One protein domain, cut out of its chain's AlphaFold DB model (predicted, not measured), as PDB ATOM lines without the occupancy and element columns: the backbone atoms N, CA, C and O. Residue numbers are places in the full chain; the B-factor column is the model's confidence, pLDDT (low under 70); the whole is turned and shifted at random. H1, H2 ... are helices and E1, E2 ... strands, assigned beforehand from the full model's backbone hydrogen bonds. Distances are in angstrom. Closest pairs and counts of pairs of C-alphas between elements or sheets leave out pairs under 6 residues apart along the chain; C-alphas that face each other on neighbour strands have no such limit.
ATOM      1  N   VAL A  29     172.122  68.967 222.217       95.31
ATOM      2  CA  VAL A  29     171.636  68.644 220.870       95.31
ATOM      3  C   VAL A  29     172.767  68.080 220.017       95.31
ATOM      4  O   VAL A  29     173.931  68.438 220.180       95.31
ATOM      5  N   GLU A  30     172.432  67.166 219.114       96.00
ATOM      6  CA  GLU A  30     173.355  66.630 218.115       96.00
ATOM      7  C   GLU A  30     173.447  67.571 216.911       96.00
ATOM      8  O   GLU A  30     172.422  67.962 216.356       96.00
ATOM      9  N   LEU A  31     174.666  67.913 216.490       97.00
ATOM     10  CA  LEU A  31     174.918  68.667 215.263       97.00
ATOM     11  C   LEU A  31     174.998  67.700 214.078       97.00
ATOM     12  O   LEU A  31     175.767  66.738 214.126       97.00
ATOM     13  N   ALA A  32     174.227  67.951 213.019       97.00
ATOM     14  CA  ALA A  32     174.118  67.040 211.879       97.00
ATOM     15  C   ALA A  32     174.318  67.723 210.515       97.00
ATOM     16  O   ALA A  32     173.798  68.811 210.264       97.00
ATOM     17  N   GLY A  33     175.024  67.045 209.609       95.69
ATOM     18  CA  GLY A  33     175.087  67.362 208.176       95.69
ATOM     19  C   GLY A  33     176.104  68.425 207.748       95.69
ATOM     20  O   GLY A  33     176.114  68.791 206.578       95.69
ATOM     21  N   GLY A  34     176.955  68.906 208.656       95.44
ATOM     22  CA  GLY A  34     177.929  69.971 208.383       95.44
ATOM     23  C   GLY A  34     179.327  69.680 208.946       95.44
ATOM     24  O   GLY A  34     179.596  68.559 209.377       95.44
ATOM     25  N   PRO A  35     180.230  70.673 208.998       95.56
ATOM     26  CA  PRO A  35     181.621  70.475 209.424       95.56
ATOM     27  C   PRO A  35     181.780  70.034 210.891       95.56
ATOM     28  O   PRO A  35     182.846  69.560 211.277       95.56
ATOM     29  N   LEU A  36     180.735  70.184 211.710       95.19
ATOM     30  CA  LEU A  36     180.687  69.763 213.115       95.19
ATOM     31  C   LEU A  36     179.806  68.519 213.335       95.19
ATOM     32  O   LEU A  36     179.381  68.261 214.460       95.19
ATOM     33  N   ASP A  37     179.509  67.765 212.272       94.94
ATOM     34  CA  ASP A  37     178.666  66.566 212.324       94.94
ATOM     35  C   ASP A  37     179.102  65.571 213.414       94.94
ATOM     36  O   ASP A  37     180.286  65.265 213.596       94.94
ATOM     37  N   GLY A  38     178.118  65.080 214.169       92.56
ATOM     38  CA  GLY A  38     178.296  64.086 215.225       92.56
ATOM     39  C   GLY A  38     178.790  64.642 216.565       92.56
ATOM     40  O   GLY A  38     178.880  63.874 217.532       92.56
ATOM     41  N   LEU A  39     179.087  65.943 216.656       93.81
ATOM     42  CA  LEU A  39     179.344  66.614 217.930       93.81
ATOM     43  C   LEU A  39     178.039  66.922 218.671       93.81
ATOM     44  O   LEU A  39     176.963  67.041 218.082       93.81
ATOM     45  N   LEU A  40     178.155  67.065 219.988       94.62
ATOM     46  CA  LEU A  40     177.090  67.572 220.845       94.62
ATOM     47  C   LEU A  40     177.302  69.061 221.120       94.62
ATOM     48  O   LEU A  40     178.420  69.469 221.421       94.62
ATOM     49  N   LEU A  41     176.239  69.855 221.071       94.69
ATOM     50  CA  LEU A  41     176.228  71.237 221.548       94.69
ATOM     51  C   LEU A  41     175.504  71.293 222.891       94.69
ATOM     52  O   LEU A  41     174.384  70.795 223.002       94.69
ATOM     53  N   ASP A  42     176.151  71.883 223.894       93.94
ATOM     54  CA  ASP A  42     175.514  72.200 225.172       93.94
ATOM     55  C   ASP A  42     174.511  73.341 224.976       93.94
ATOM     56  O   ASP A  42     174.858  74.423 224.505       93.94
ATOM     57  N   VAL A  43     173.257  73.065 225.314       94.00
ATOM     58  CA  VAL A  43     172.132  74.003 225.254       94.00
ATOM     59  C   VAL A  43     171.422  74.077 226.605       94.00
ATOM     60  O   VAL A  43     170.231  74.372 226.672       94.00
ATOM     61  N   THR A  44     172.129  73.760 227.693       92.88
ATOM     62  CA  THR A  44     171.576  73.729 229.055       92.88
ATOM     63  C   THR A  44     170.969  75.069 229.453       92.88
ATOM     64  O   THR A  44     169.892  75.094 230.045       92.88
ATOM     65  N   ASP A  45     171.618  76.168 229.067       92.94
ATOM     66  CA  ASP A  45     171.167  77.531 229.359       92.94
ATOM     67  C   ASP A  45     170.244  78.121 228.274       92.94
ATOM     68  O   ASP A  45     169.848  79.282 228.368       92.94
ATOM     69  N   VAL A  46     169.877  77.340 227.249       92.00
ATOM     70  CA  VAL A  46     168.953  77.769 226.187       92.00
ATOM     71  C   VAL A  46     167.538  77.263 226.505       92.00
ATOM     72  O   VAL A  46     167.349  76.052 226.678       92.00
ATOM     73  N   PRO A  47     166.523  78.148 226.561       92.31
ATOM     74  CA  PRO A  47     165.129  77.754 226.760       92.31
ATOM     75  C   PRO A  47     164.645  76.726 225.730       92.31
ATOM     76  O   PRO A  47     165.104  76.700 224.586       92.31
ATOM     77  N   GLU A  48     163.685  75.879 226.116       91.19
ATOM     78  CA  GLU A  48     163.168  74.843 225.215       91.19
ATOM     79  C   GLU A  48     162.488  75.433 223.977       91.19
ATOM     80  O   GLU A  48     162.643  74.899 222.878       91.19
ATOM     81  N   GLU A  49     161.781  76.550 224.136       91.44
ATOM     82  CA  GLU A  49     161.121  77.236 223.030       91.44
ATOM     83  C   GLU A  49     162.148  77.745 222.013       91.44
ATOM     84  O   GLU A  49     161.984  77.533 220.820       91.44
ATOM     85  N   GLU A  50     163.248  78.332 222.487       91.06
ATOM     86  CA  GLU A  50     164.306  78.883 221.633       91.06
ATOM     87  C   GLU A  50     165.120  77.783 220.943       91.06
ATOM     88  O   GLU A  50     165.395  77.857 219.748       91.06
ATOM     89  N   ARG A  51     165.459  76.702 221.661       91.62
ATOM     90  CA  ARG A  51     166.245  75.596 221.085       91.62
ATOM     91  C   ARG A  51     165.454  74.696 220.133       91.62
ATOM     92  O   ARG A  51     166.051  73.798 219.540       91.62
ATOM     93  N   THR A  52     164.133  74.864 220.050       93.62
ATOM     94  CA  THR A  52     163.256  74.129 219.122       93.62
ATOM     95  C   THR A  52     162.650  75.024 218.042       93.62
ATOM     96  O   THR A  52     162.048  74.503 217.102       93.62
ATOM     97  N   ASP A  53     162.847  76.343 218.128       94.00
ATOM     98  CA  ASP A  53     162.402  77.305 217.127       94.00
ATOM     99  C   ASP A  53     163.189  77.128 215.814       94.00
ATOM    100  O   ASP A  53     164.411  77.305 215.801       94.00
ATOM    101  N   PRO A  54     162.533  76.827 214.680       89.38
ATOM    102  CA  PRO A  54     163.199  76.755 213.387       89.38
ATOM    103  C   PRO A  54     163.919  78.052 212.991       89.38
ATOM    104  O   PRO A  54     164.834  77.997 212.177       89.38
ATOM    105  N   GLU A  55     163.547  79.220 213.499       91.31
ATOM    106  CA  GLU A  55     164.264  80.473 213.220       91.31
ATOM    107  C   GLU A  55     165.458  80.701 214.162       91.31
ATOM    108  O   GLU A  55     166.313  81.537 213.870       91.31
ATOM    109  N   GLY A  56     165.548  79.929 215.248       90.12
ATOM    110  CA  GLY A  56     166.670  79.923 216.182       90.12
ATOM    111  C   GLY A  56     167.885  79.137 215.678       90.12
ATOM    112  O   GLY A  56     168.014  78.818 214.492       90.12
ATOM    113  N   GLY A  57     168.787  78.802 216.604       93.94
ATOM    114  CA  GLY A  57     170.024  78.075 216.312       93.94
ATOM    115  C   GLY A  57     171.284  78.814 216.756       93.94
ATOM    116  O   GLY A  57     171.238  79.691 217.618       93.94
ATOM    117  N   ALA A  58     172.430  78.453 216.176       96.19
ATOM    118  CA  ALA A  58     173.699  79.116 216.459       96.19
ATOM    119  C   ALA A  58     174.675  79.086 215.277       96.19
ATOM    120  O   ALA A  58     174.739  78.128 214.506       96.19
ATOM    121  N   HIS A  59     175.520  80.117 215.218       96.56
ATOM    122  CA  HIS A  59     176.647  80.215 214.293       96.56
ATOM    123  C   HIS A  59     177.949  79.826 215.001       96.56
ATOM    124  O   HIS A  59     178.610  80.648 215.655       96.56
ATOM    125  N   LEU A  60     178.310  78.554 214.878       95.88
ATOM    126  CA  LEU A  60     179.414  77.939 215.607       95.88
ATOM    127  C   LEU A  60     180.731  78.135 214.862       95.88
ATOM    128  O   LEU A  60     180.816  77.826 213.678       95.88
ATOM    129  N   ILE A  61     181.758  78.634 215.549       95.12
ATOM    130  CA  ILE A  61     183.090  78.831 214.964       95.12
ATOM    131  C   ILE A  61     183.691  77.470 214.608       95.12
ATOM    132  O   ILE A  61     183.712  76.549 215.424       95.12
ATOM    133  N   THR A  62     184.202  77.339 213.389       92.56
ATOM    134  CA  THR A  62     184.890  76.128 212.950       92.56
ATOM    135  C   THR A  62     185.840  76.422 211.802       92.56
ATOM    136  O   THR A  62     185.446  76.933 210.759       92.56
ATOM    137  N   ASP A  63     187.090  76.002 211.965       91.19
ATOM    138  CA  ASP A  63     188.111  76.136 210.923       91.19
ATOM    139  C   ASP A  63     187.953  75.078 209.808       91.19
ATOM    140  O   ASP A  63     188.671  75.113 208.809       91.19
ATOM    141  N   HIS A  64     187.021  74.128 209.976       87.25
ATOM    142  CA  HIS A  64     186.747  73.034 209.033       87.25
ATOM    143  C   HIS A  64     185.615  73.346 208.036       87.25
ATOM    144  O   HIS A  64     185.312  72.506 207.189       87.25
ATOM    145  N   GLY A  65     184.965  74.509 208.152       87.25
ATOM    146  CA  GLY A  65     183.930  74.963 207.215       87.25
ATOM    147  C   GLY A  65     184.508  75.554 205.923       87.25
ATOM    148  O   GLY A  65     185.722  75.698 205.765       87.25
ATOM    149  N   ALA A  66     183.634  75.957 204.999       90.88
ATOM    150  CA  ALA A  66     184.010  76.482 203.681       90.88
ATOM    151  C   ALA A  66     184.906  77.735 203.711       90.88
ATOM    152  O   ALA A  66     185.617  77.999 202.740       90.88
ATOM    153  N   TYR A  67     184.885  78.504 204.804       91.62
ATOM    154  CA  TYR A  67     185.635  79.759 204.946       91.62
ATOM    155  C   TYR A  67     186.975  79.609 205.680       91.62
ATOM    156  O   TYR A  67     187.730  80.574 205.774       91.62
ATOM    157  N   GLY A  68     187.319  78.399 206.137       87.88
ATOM    158  CA  GLY A  68     188.567  78.147 206.854       87.88
ATOM    159  C   GLY A  68     188.628  78.857 208.215       87.88
ATOM    160  O   GLY A  68     187.585  79.088 208.830       87.88
ATOM    161  N   PRO A  69     189.835  79.184 208.717       90.25
ATOM    162  CA  PRO A  69     190.002  79.691 210.070       90.25
ATOM    163  C   PRO A  69     189.185  80.941 210.392       90.25
ATOM    164  O   PRO A  69     189.281  81.950 209.695       90.25
ATOM    165  N   GLY A  70     188.421  80.880 211.484       87.62
ATOM    166  CA  GLY A  70     187.530  81.966 211.915       87.62
ATOM    167  C   GLY A  70     186.142  81.973 211.266       87.62
ATOM    168  O   GLY A  70     185.285  82.729 211.726       87.62
ATOM    169  N   GLY A  71     185.904  81.104 210.280       94.62
ATOM    170  CA  GLY A  71     184.582  80.870 209.714       94.62
ATOM    171  C   GLY A  71     183.621  80.230 210.715       94.62
ATOM    172  O   GLY A  71     184.003  79.746 211.789       94.62
ATOM    173  N   ARG A  72     182.339  80.232 210.361       96.94
ATOM    174  CA  ARG A  72     181.262  79.668 211.176       96.94
ATOM    175  C   ARG A  72     180.427  78.688 210.371       96.94
ATOM    176  O   ARG A  72     180.328  78.797 209.156       96.94
ATOM    177  N   ALA A  73     179.783  77.767 211.064       97.56
ATOM    178  CA  ALA A  73     178.746  76.914 210.517       97.56
ATOM    179  C   ALA A  73     177.416  77.258 211.190       97.56
ATOM    180  O   ALA A  73     177.336  77.323 212.419       97.56
ATOM    181  N   ASP A  74     176.394  77.503 210.377       97.62
ATOM    182  CA  ASP A  74     175.034  77.768 210.825       97.62
ATOM    183  C   ASP A  74     174.286  76.453 211.046       97.62
ATOM    184  O   ASP A  74     174.201  75.606 210.150       97.62
ATOM    185  N   TYR A  75     173.747  76.285 212.247       97.94
ATOM    186  CA  TYR A  75     172.955  75.132 212.655       97.94
ATOM    187  C   TYR A  75     171.675  75.609 213.313       97.94
ATOM    188  O   TYR A  75     171.709  76.526 214.130       97.94
ATOM    189  N   ALA A  76     170.571  74.932 213.023       97.19
ATOM    190  CA  ALA A  76     169.275  75.282 213.583       97.19
ATOM    191  C   ALA A  76     168.442  74.048 213.930       97.19
ATOM    192  O   ALA A  76     168.708  72.969 213.388       97.19
ATOM    193  N   PRO A  77     167.414  74.196 214.781       97.12
ATOM    194  CA  PRO A  77     166.593  73.078 215.222       97.12
ATOM    195  C   PRO A  77     165.968  72.291 214.070       97.12
ATOM    196  O   PRO A  77     165.427  72.855 213.114       97.12
ATOM    197  N   ASP A  78     166.044  70.964 214.169       94.25
ATOM    198  CA  ASP A  78     165.374  70.062 213.246       94.25
ATOM    199  C   ASP A  78     163.890  69.934 213.636       94.25
ATOM    200  O   ASP A  78     163.578  69.485 214.742       94.25
ATOM    201  N   PRO A  79     162.942  70.278 212.744       88.44
ATOM    202  CA  PRO A  79     161.515  70.235 213.068       88.44
ATOM    203  C   PRO A  79     160.985  68.809 213.292       88.44
ATOM    204  O   PRO A  79     159.889  68.638 213.825       88.44
ATOM    205  N   GLY A  80     161.727  67.782 212.867       90.31
ATOM    206  CA  GLY A  80     161.401  66.374 213.075       90.31
ATOM    207  C   GLY A  80     162.129  65.729 214.257       90.31
ATOM    208  O   GLY A  80     161.788  64.601 214.617       90.31
ATOM    209  N   ASP A  81     163.115  66.401 214.859       92.44
ATOM    210  CA  ASP A  81     163.886  65.890 215.995       92.44
ATOM    211  C   ASP A  81     164.378  67.033 216.908       92.44
ATOM    212  O   ASP A  81     165.425  67.626 216.644       92.44
ATOM    213  N   PRO A  82     163.696  67.309 218.037       88.44
ATOM    214  CA  PRO A  82     164.078  68.386 218.955       88.44
ATOM    215  C   PRO A  82     165.433  68.160 219.649       88.44
ATOM    216  O   PRO A  82     165.933  69.056 220.324       88.44
ATOM    217  N   GLY A  83     166.031  66.969 219.521       92.62
ATOM    218  CA  GLY A  83     167.377  66.668 220.007       92.62
ATOM    219  C   GLY A  83     168.476  66.878 218.965       92.62
ATOM    220  O   GLY A  83     169.627  66.532 219.240       92.62
ATOM    221  N   ARG A  84     168.148  67.390 217.772       95.75
ATOM    222  CA  ARG A  84     169.083  67.549 216.657       95.75
ATOM    223  C   ARG A  84     168.986  68.942 216.059       95.75
ATOM    224  O   ARG A  84     167.897  69.449 215.812       95.75
ATOM    225  N   TRP A  85     170.140  69.536 215.792       97.69
ATOM    226  CA  TRP A  85     170.254  70.736 214.979       97.69
ATOM    227  C   TRP A  85     170.930  70.387 213.656       97.69
ATOM    228  O   TRP A  85     171.979  69.737 213.621       97.69
ATOM    229  N   THR A  86     170.324  70.822 212.560       97.81
ATOM    230  CA  THR A  86     170.755  70.496 211.202       97.81
ATOM    231  C   THR A  86     171.449  71.700 210.580       97.81
ATOM    232  O   THR A  86     171.007  72.842 210.727       97.81
ATOM    233  N   TRP A  87     172.567  71.436 209.910       97.75
ATOM    234  CA  TRP A  87     173.370  72.443 209.224       97.75
ATOM    235  C   TRP A  87     172.578  73.138 208.108       97.75
ATOM    236  O   TRP A  87     171.859  72.487 207.345       97.75
ATOM    237  N   ARG A  88     172.735  74.460 207.999       97.00
ATOM    238  CA  ARG A  88     172.097  75.310 206.975       97.00
ATOM    239  C   ARG A  88     173.073  75.883 205.961       97.00
ATOM    240  O   ARG A  88     172.663  76.263 204.865       97.00
ATOM    241  N   GLY A  89     174.346  75.953 206.321       96.81
ATOM    242  CA  GLY A  89     175.375  76.577 205.511       96.81
ATOM    243  C   GLY A  89     176.536  77.051 206.367       96.81
ATOM    244  O   GLY A  89     176.457  77.086 207.594       96.81
ATOM    245  N   ASP A  90     177.617  77.429 205.705       96.88
ATOM    246  CA  ASP A  90     178.733  78.089 206.366       96.88
ATOM    247  C   ASP A  90     178.590  79.608 206.228       96.88
ATOM    248  O   ASP A  90     177.960  80.110 205.291       96.88
ATOM    249  N   LEU A  91     179.213  80.341 207.142       94.44
ATOM    250  CA  LEU A  91     179.291  81.797 207.166       94.44
ATOM    251  C   LEU A  91     180.764  82.229 207.308       94.44
ATOM    252  O   LEU A  91     181.534  81.521 207.967       94.44
ATOM    253  N   PRO A  92     181.169  83.355 206.694       90.88
ATOM    254  CA  PRO A  92     182.511  83.908 206.853       90.88
ATOM    255  C   PRO A  92     182.781  84.444 208.266       90.88
ATOM    256  O   PRO A  92     181.819  84.797 208.989       90.88
TER     257      PRO A  92
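This is residues 29 to 92 of the 92 residues of an uncharacterized protein of Streptomyces sp. SM17 (UniProt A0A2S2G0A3). One strongly curled sheet of five strands bends round like part of a barrel and stays open between its edge strands E2 and E3; the antiparallel hairpin of E4 and E5, its two longest strands, runs through the middle. A short helix, H1, covers the sheet at one end of the long axis, near the turn from E4 to E5, and the loop of residues 62 to 71 makes the other end. The printed part has 64 residues, with the order E1 E2 H1 E3 E4 E5 along the chain, and its class is mostly strand. The sheet is mixed, in the order E2 E1 E5 E4 E3. The whole is compact, with a radius of gyration of the C-alphas of 11.1 A, yet elongated in outline, spanning 31 by 19 by 19 A.

Find C-alpha 29 at (171.636, 68.644, 220.870); from there strand E1 runs through residues 29 to 32, 9.5 A. Next come strand E2, residues 40 to 42, 6.5 A, and helix H1, residues 48 to 52, 6.1 A. Strand E3 is residues 58 to 61, 9.5 A. Strand E4, residues 72 to 78, begins at C-alpha 72 at (181.262, 79.668, 211.176) and covers 18.7 A. Strand E5, residues 81 to 91, covers 23.8 A, bends by 61 degrees at residue 84 and ends at C-alpha 91 at (179.291, 81.797, 207.166).

Begin at edge strand E2, which forms an antiparallel hairpin with E1; look for N 41 and O 29, 2.9 A apart. The pairing of E1 is staggered: residues 29 to 30 pair with E2 and residues 30 to 32 with E5. E1 and E5 are parallel, at 48 degrees, with N 85 and O 30 at 2.8 A. E3, E4 and E5 form a meander, each strand the antiparallel neighbour of the one before. Between E5 and E4, a hairpin, N 74 and O 89 are 2.8 A apart; between E4 and edge strand E3, also a hairpin, N 73 and O 60 are 2.8 A apart. E2 and E3 are apart. H1 is on the sheet at a height of 8.9 A and only just over E4, on which 3 of its 5 C-alphas fall; the closest C-alphas of H1 and E4 are those of Thr 52 and Pro 77, 5.2 A apart. In H1 every O i to N i+4 pair is within hydrogen-bond range.

The two C-alphas farthest apart are those of Glu 49 and Gly 68, 31.9 A. The printed part has no cut and ends at Pro 92, the chain's last residue. No link is long. The mean pLDDT of the printed part is 93.7, and no printed residue is under 70.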